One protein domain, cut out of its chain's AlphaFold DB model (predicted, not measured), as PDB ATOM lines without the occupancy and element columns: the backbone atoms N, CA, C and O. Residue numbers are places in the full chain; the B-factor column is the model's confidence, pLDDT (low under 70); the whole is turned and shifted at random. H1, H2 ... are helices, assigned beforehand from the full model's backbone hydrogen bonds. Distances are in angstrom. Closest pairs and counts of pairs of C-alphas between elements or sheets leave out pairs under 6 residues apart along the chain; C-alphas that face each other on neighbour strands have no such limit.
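What this domain is: This is residues 8 to 57 of the 625 residues of an uncharacterized protein of Laetiporus sulphureus 93-53 (UniProt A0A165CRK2). The printed part is an open, strung-out chain with no packed core: one long helix, H1, forms an arm at one end, and a long link with no named element leads away from it to two short helices, H2 and H3, toward the other end. Seen as a whole it makes a wide V, with H1 as one arm, the turn near Val 28, and the rest of the link with H2 and H3 as the other arm. There are 50 residues with three named helices in the order H1, H2, H3 and no named strand, and the class is all helix. The whole is extended, with a radius of gyration of the C-alphas of 17.7 A, and the C-alphas span 51 by 27 by 16 A.

How they stand to each other: H1, residues 8 to 23, touches no helix. Residues 8 to 18 and 20 to 28 stand free, of which 8 to 18 and 20 to 23 belong to H1. H2, residues 36 to 42, is apart from H1. Residues 30 to 39 also stand free, of which 36 to 39 belong to H2. H3, residues 51 to 57, is apart from H1 too. H2 and H3 are close but not clearly touching; their closest C-alphas, those of Lys 40 and Pro 51, are 7.9 A apart. Their centres are 15.7 A apart, and they run the same way at a steep tilt of 62 degrees. In H1 and H2 every backbone O i to N i+4 pair is within hydrogen-bond range, while in H3 2 of 3 are.

Where its parts are: H1 begins at Ala 8, whose C-alpha is at (1.251, 29.743, 13.380), and ends at Arg 23, with its C-alpha at (-2.511, 10.945, 25.242); it is 22.5 A from first to last C-alpha. H2 runs from Pro 36 to Leu 42 and measures 9.8 A from first to last C-alpha. H3 runs from Pro 51 to Arg 57, 10.3 A from first to last C-alpha, and its last C-alpha is at (-45.500, 11.931, 28.309).

The domain as a whole: The outline is elongated, and the two C-alphas farthest apart, those of Lys 9 and Arg 57, are 53.5 A apart. The printed part has no cut. The link from H1 to H2, residues 24 to 35, is long, and its C-alphas lie 5 to 19 A from the mean of the C-alphas. The link from H2 to H3, with 8 residues between them, is short. The mean pLDDT of the printed part is 75.1; residues 24 to 34 and residues 49 to 57 are under 70, and the mean over H3 is 62.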
ATOM      1  N   ALA A   8       1.267  31.137  13.819       83.12
ATOM      2  CA  ALA A   8       1.251  29.743  13.380       83.12
ATOM      3  C   ALA A   8       1.936  28.788  14.381       83.12
ATOM      4  O   ALA A   8       1.316  27.800  14.776       83.12
ATOM      5  N   LYS A   9       3.153  29.105  14.860       88.25
ATOM      6  CA  LYS A   9       3.869  28.318  15.888       88.25
ATOM      7  C   LYS A   9       3.067  28.262  17.197       88.25
ATOM      8  O   LYS A   9       2.910  27.191  17.780       88.25
ATOM      9  N   SER A  10       2.476  29.386  17.617       89.88
ATOM     10  CA  SER A  10       1.608  29.447  18.810       89.88
ATOM     11  C   SER A  10       0.345  28.577  18.667       89.88
ATOM     12  O   SER A  10       0.011  27.793  19.561       89.88
ATOM     13  N   ARG A  11      -0.331  28.627  17.507       91.31
ATOM     14  CA  ARG A  11      -1.483  27.756  17.208       91.31
ATOM     15  C   ARG A  11      -1.097  26.276  17.185       91.31
ATOM     16  O   ARG A  11      -1.827  25.477  17.770       91.31
ATOM     17  N   ALA A  12       0.035  25.920  16.577       92.56
ATOM     18  CA  ALA A  12       0.542  24.548  16.559       92.56
ATOM     19  C   ALA A  12       0.788  24.023  17.985       92.56
ATOM     20  O   ALA A  12       0.193  23.018  18.372       92.56
ATOM     21  N   LYS A  13       1.532  24.774  18.810       93.44
ATOM     22  CA  LYS A  13       1.827  24.424  20.214       93.44
ATOM     23  C   LYS A  13       0.559  24.316  21.079       93.44
ATOM     24  O   LYS A  13       0.491  23.504  22.003       93.44
ATOM     25  N   ARG A  14      -0.495  25.084  20.763       92.69
ATOM     26  CA  ARG A  14      -1.816  24.965  21.414       92.69
ATOM     27  C   ARG A  14      -2.549  23.677  21.029       92.69
ATOM     28  O   ARG A  14      -3.137  23.047  21.904       92.69
ATOM     29  N   VAL A  15      -2.520  23.288  19.752       90.69
ATOM     30  CA  VAL A  15      -3.106  22.020  19.276       90.69
ATOM     31  C   VAL A  15      -2.348  20.829  19.861       90.69
ATOM     32  O   VAL A  15      -2.977  19.902  20.366       90.69
ATOM     33  N   GLU A  16      -1.020  20.891  19.880       89.56
ATOM     34  CA  GLU A  16      -0.146  19.888  20.493       89.56
ATOM     35  C   GLU A  16      -0.459  19.691  21.985       89.56
ATOM     36  O   GLU A  16      -0.726  18.567  22.404       89.56
ATOM     37  N   ARG A  17      -0.560  20.774  22.772       89.75
ATOM     38  CA  ARG A  17      -0.934  20.717  24.202       89.75
ATOM     39  C   ARG A  17      -2.338  20.141  24.441       89.75
ATOM     40  O   ARG A  17      -2.599  19.546  25.487       89.75
ATOM     41  N   ILE A  18      -3.263  20.323  23.497       86.69
ATOM     42  CA  ILE A  18      -4.585  19.680  23.548       86.69
ATOM     43  C   ILE A  18      -4.441  18.178  23.263       86.69
ATOM     44  O   ILE A  18      -5.025  17.373  23.981       86.69
ATOM     45  N   GLN A  19      -3.640  17.787  22.270       85.50
ATOM     46  CA  GLN A  19      -3.405  16.381  21.928       85.50
ATOM     47  C   GLN A  19      -2.622  15.616  23.013       85.50
ATOM     48  O   GLN A  19      -2.982  14.475  23.298       85.50
ATOM     49  N   SER A  20      -1.613  16.214  23.660       82.38
ATOM     50  CA  SER A  20      -0.860  15.568  24.753       82.38
ATOM     51  C   SER A  20      -1.736  15.325  25.984       82.38
ATOM     52  O   SER A  20      -1.805  14.201  26.479       82.38
ATOM     53  N   ARG A  21      -2.561  16.313  26.375       79.75
ATOM     54  CA  ARG A  21      -3.596  16.161  27.420       79.75
ATOM     55  C   ARG A  21      -4.545  14.976  27.198       79.75
ATOM     56  O   ARG A  21      -5.129  14.486  28.167       79.75
ATOM     57  N   PHE A  22      -4.715  14.538  25.951       71.12
ATOM     58  CA  PHE A  22      -5.526  13.379  25.579       71.12
ATOM     59  C   PHE A  22      -4.729  12.083  25.356       71.12
ATOM     60  O   PHE A  22      -5.350  11.031  25.242       71.12
ATOM     61  N   ARG A  23      -3.391  12.126  25.332       71.69
ATOM     62  CA  ARG A  23      -2.511  10.945  25.242       71.69
ATOM     63  C   ARG A  23      -1.990  10.497  26.611       71.69
ATOM     64  O   ARG A  23      -2.047   9.311  26.927       71.69
ATOM     65  N   ASP A  24      -1.580  11.433  27.463       61.62
ATOM     66  CA  ASP A  24      -0.799  11.120  28.675       61.62
ATOM     67  C   ASP A  24      -1.624  10.512  29.824       61.62
ATOM     68  O   ASP A  24      -1.076  10.038  30.816       61.62
ATOM     69  N   ARG A  25      -2.958  10.465  29.699       65.06
ATOM     70  CA  ARG A  25      -3.840   9.780  30.665       65.06
ATOM     71  C   ARG A  25      -4.012   8.280  30.401       65.06
ATOM     72  O   ARG A  25      -4.893   7.669  30.999       65.06
ATOM     73  N   GLY A  26      -3.224   7.688  29.501       65.56
ATOM     74  CA  GLY A  26      -3.214   6.241  29.229       65.56
ATOM     75  C   GLY A  26      -4.474   5.691  28.547       65.56
ATOM     76  O   GLY A  26      -4.490   4.547  28.103       65.56
ATOM     77  N   GLY A  27      -5.522   6.504  28.410       58.03
ATOM     78  CA  GLY A  27      -6.630   6.235  27.513       58.03
ATOM     79  C   GLY A  27      -6.191   6.518  26.086       58.03
ATOM     80  O   GLY A  27      -6.158   7.677  25.678       58.03
ATOM     81  N   VAL A  28      -5.908   5.462  25.318       63.81
ATOM     82  CA  VAL A  28      -5.991   5.534  23.854       63.81
ATOM     83  C   VAL A  28      -7.296   6.248  23.523       63.81
ATOM     84  O   VAL A  28      -8.341   5.893  24.074       63.81
ATOM     85  N   PHE A  29      -7.239   7.246  22.641       56.44
ATOM     86  CA  PHE A  29      -8.441   7.869  22.105       56.44
ATOM     87  C   PHE A  29      -9.143   6.818  21.242       56.44
ATOM     88  O   PHE A  29      -8.953   6.753  20.032       56.44
ATOM     89  N   VAL A  30      -9.917   5.950  21.890       63.56
ATOM     90  CA  VAL A  30     -11.041   5.271  21.272       63.56
ATOM     91  C   VAL A  30     -12.003   6.416  20.983       63.56
ATOM     92  O   VAL A  30     -12.573   6.950  21.939       63.56
ATOM     93  N   PRO A  31     -12.152   6.884  19.726       66.12
ATOM     94  CA  PRO A  31     -13.295   7.720  19.422       66.12
ATOM     95  C   PRO A  31     -14.506   6.881  19.817       66.12
ATOM     96  O   PRO A  31     -14.695   5.793  19.269       66.12
ATOM     97  N   GLU A  32     -15.266   7.330  20.821       63.81
ATOM     98  CA  GLU A  32     -16.505   6.655  21.189       63.81
ATOM     99  C   GLU A  32     -17.309   6.527  19.894       63.81
ATOM    100  O   GLU A  32     -17.641   7.533  19.260       63.81
ATOM    101  N   THR A  33     -17.549   5.288  19.453       69.25
ATOM    102  CA  THR A  33     -18.214   5.001  18.169       69.25
ATOM    103  C   THR A  33     -19.588   5.666  18.095       69.25
ATOM    104  O   THR A  33     -20.089   5.957  17.012       69.25
ATOM    105  N   HIS A  34     -20.134   5.985  19.267       66.50
ATOM    106  CA  HIS A  34     -21.192   6.944  19.501       66.50
ATOM    107  C   HIS A  34     -20.659   8.224  20.156       66.50
ATOM    108  O   HIS A  34     -20.297   8.230  21.328       66.50
ATOM    109  N   ASN A  35     -20.695   9.343  19.427       83.44
ATOM    110  CA  ASN A  35     -20.527  10.665  20.027       83.44
ATOM    111  C   ASN A  35     -21.827  11.031  20.778       83.44
ATOM    112  O   ASN A  35     -22.852  11.271  20.130       83.44
ATOM    113  N   PRO A  36     -21.814  11.169  22.118       78.69
ATOM    114  CA  PRO A  36     -23.030  11.342  22.911       78.69
ATOM    115  C   PRO A  36     -23.728  12.696  22.701       78.69
ATOM    116  O   PRO A  36     -24.841  12.889  23.196       78.69
ATOM    117  N   LEU A  37     -23.101  13.659  22.013       78.81
ATOM    118  CA  LEU A  37     -23.759  14.885  21.551       78.81
ATOM    119  C   LEU A  37     -24.475  14.669  20.217       78.81
ATOM    120  O   LEU A  37     -25.614  15.118  20.087       78.81
ATOM    121  N   LEU A  38     -23.864  13.947  19.269       81.06
ATOM    122  CA  LEU A  38     -24.541  13.557  18.027       81.06
ATOM    123  C   LEU A  38     -25.745  12.667  18.332       81.06
ATOM    124  O   LEU A  38     -26.832  12.972  17.857       81.06
ATOM    125  N   ASP A  39     -25.620  11.685  19.224       82.81
ATOM    126  CA  ASP A  39     -26.762  10.867  19.654       82.81
ATOM    127  C   ASP A  39     -27.886  11.703  20.271       82.81
ATOM    128  O   ASP A  39     -29.056  11.483  19.976       82.81
ATOM    129  N   LYS A  40     -27.568  12.702  21.104       81.12
ATOM    130  CA  LYS A  40     -28.587  13.592  21.697       81.12
ATOM    131  C   LYS A  40     -29.245  14.512  20.672       81.12
ATOM    132  O   LYS A  40     -30.384  14.921  20.898       81.12
ATOM    133  N   LEU A  41     -28.550  14.855  19.588       80.00
ATOM    134  CA  LEU A  41     -29.079  15.663  18.489       80.00
ATOM    135  C   LEU A  41     -29.885  14.816  17.493       80.00
ATOM    136  O   LEU A  41     -30.934  15.267  17.051       80.00
ATOM    137  N   LEU A  42     -29.467  13.582  17.213       85.12
ATOM    138  CA  LEU A  42     -30.159  12.638  16.327       85.12
ATOM    139  C   LEU A  42     -31.379  11.992  17.009       85.12
ATOM    140  O   LEU A  42     -32.440  11.875  16.402       85.12
ATOM    141  N   ALA A  43     -31.281  11.645  18.299       79.31
ATOM    142  CA  ALA A  43     -32.417  11.172  19.101       79.31
ATOM    143  C   ALA A  43     -33.443  12.281  19.388       79.31
ATOM    144  O   ALA A  43     -34.594  12.004  19.739       79.31
ATOM    145  N   ARG A  44     -33.051  13.549  19.227       80.06
ATOM    146  CA  ARG A  44     -33.966  14.686  19.146       80.06
ATOM    147  C   ARG A  44     -34.531  14.733  17.725       80.06
ATOM    148  O   ARG A  44     -34.138  15.571  16.923       80.06
ATOM    149  N   GLY A  45     -35.432  13.791  17.437       78.62
ATOM    150  CA  GLY A  45     -36.028  13.614  16.111       78.62
ATOM    151  C   GLY A  45     -36.628  14.905  15.546       78.62
ATOM    152  O   GLY A  45     -36.900  15.844  16.294       78.62
ATOM    153  N   VAL A  46     -36.861  14.922  14.228       74.06
ATOM    154  CA  VAL A  46     -37.217  16.092  13.384       74.06
ATOM    155  C   VAL A  46     -38.212  17.102  13.978       74.06
ATOM    156  O   VAL A  46     -38.125  18.288  13.683       74.06
ATOM    157  N   ASN A  47     -39.090  16.682  14.888       74.56
ATOM    158  CA  ASN A  47     -40.033  17.538  15.615       74.56
ATOM    159  C   ASN A  47     -39.374  18.444  16.689       74.56
ATOM    160  O   ASN A  47     -40.067  19.188  17.382       74.56
ATOM    161  N   GLY A  48     -38.057  18.350  16.915       74.94
ATOM    162  CA  GLY A  48     -37.294  19.200  17.840       74.94
ATOM    163  C   GLY A  48     -37.548  18.964  19.339       74.94
ATOM    164  O   GLY A  48     -36.904  19.609  20.182       74.94
ATOM    165  N   GLU A  49     -38.446  18.044  19.709       67.25
ATOM    166  CA  GLU A  49     -38.729  17.681  21.101       67.25
ATOM    167  C   GLU A  49     -37.547  16.923  21.726       67.25
ATOM    168  O   GLU A  49     -37.079  15.917  21.199       67.25
ATOM    169  N   SER A  50     -37.053  17.385  22.882       59.44
ATOM    170  CA  SER A  50     -35.966  16.687  23.576       59.44
ATOM    171  C   SER A  50     -36.432  15.308  24.077       59.44
ATOM    172  O   SER A  50     -37.556  15.205  24.583       59.44
ATOM    173  N   PRO A  51     -35.575  14.263  24.057       65.12
ATOM    174  CA  PRO A  51     -35.942  12.920  24.531       65.12
ATOM    175  C   PRO A  51     -36.553  12.909  25.946       65.12
ATOM    176  O   PRO A  51     -37.523  12.204  26.228       65.12
ATOM    177  N   THR A  52     -36.059  13.791  26.821       65.75
ATOM    178  CA  THR A  52     -36.564  14.028  28.184       65.75
ATOM    179  C   THR A  52     -38.007  14.540  28.265       65.75
ATOM    180  O   THR A  52     -38.670  14.292  29.273       65.75
ATOM    181  N   LYS A  53     -38.532  15.238  27.247       59.78
ATOM    182  CA  LYS A  53     -39.959  15.610  27.185       59.78
ATOM    183  C   LYS A  53     -40.820  14.442  26.707       59.78
ATOM    184  O   LYS A  53     -41.857  14.185  27.318       59.78
ATOM    185  N   ALA A  54     -40.370  13.704  25.690       58.94
ATOM    186  CA  ALA A  54     -41.089  12.539  25.171       58.94
ATOM    187  C   ALA A  54     -41.271  11.447  26.246       58.94
ATOM    188  O   ALA A  54     -42.376  10.926  26.430       58.94
ATOM    189  N   GLN A  55     -40.223  11.160  27.027       63.09
ATOM    190  CA  GLN A  55     -40.270  10.135  28.077       63.09
ATOM    191  C   GLN A  55     -41.279  10.470  29.195       63.09
ATOM    192  O   GLN A  55     -42.011   9.585  29.641       63.09
ATOM    193  N   ARG A  56     -41.408  11.751  29.585       62.97
ATOM    194  CA  ARG A  56     -42.391  12.192  30.599       62.97
ATOM    195  C   ARG A  56     -43.848  12.096  30.139       62.97
ATOM    196  O   ARG A  56     -44.727  12.001  30.990       62.97
ATOM    197  N   ARG A  57     -44.130  12.127  28.830       60.91
ATOM    198  CA  ARG A  57     -45.500  11.931  28.309       60.91
ATOM    199  C   ARG A  57     -45.885  10.448  28.334       60.91
ATOM    200  O   ARG A  57     -46.992  10.119  28.753       60.91
TER     201      ARG A  57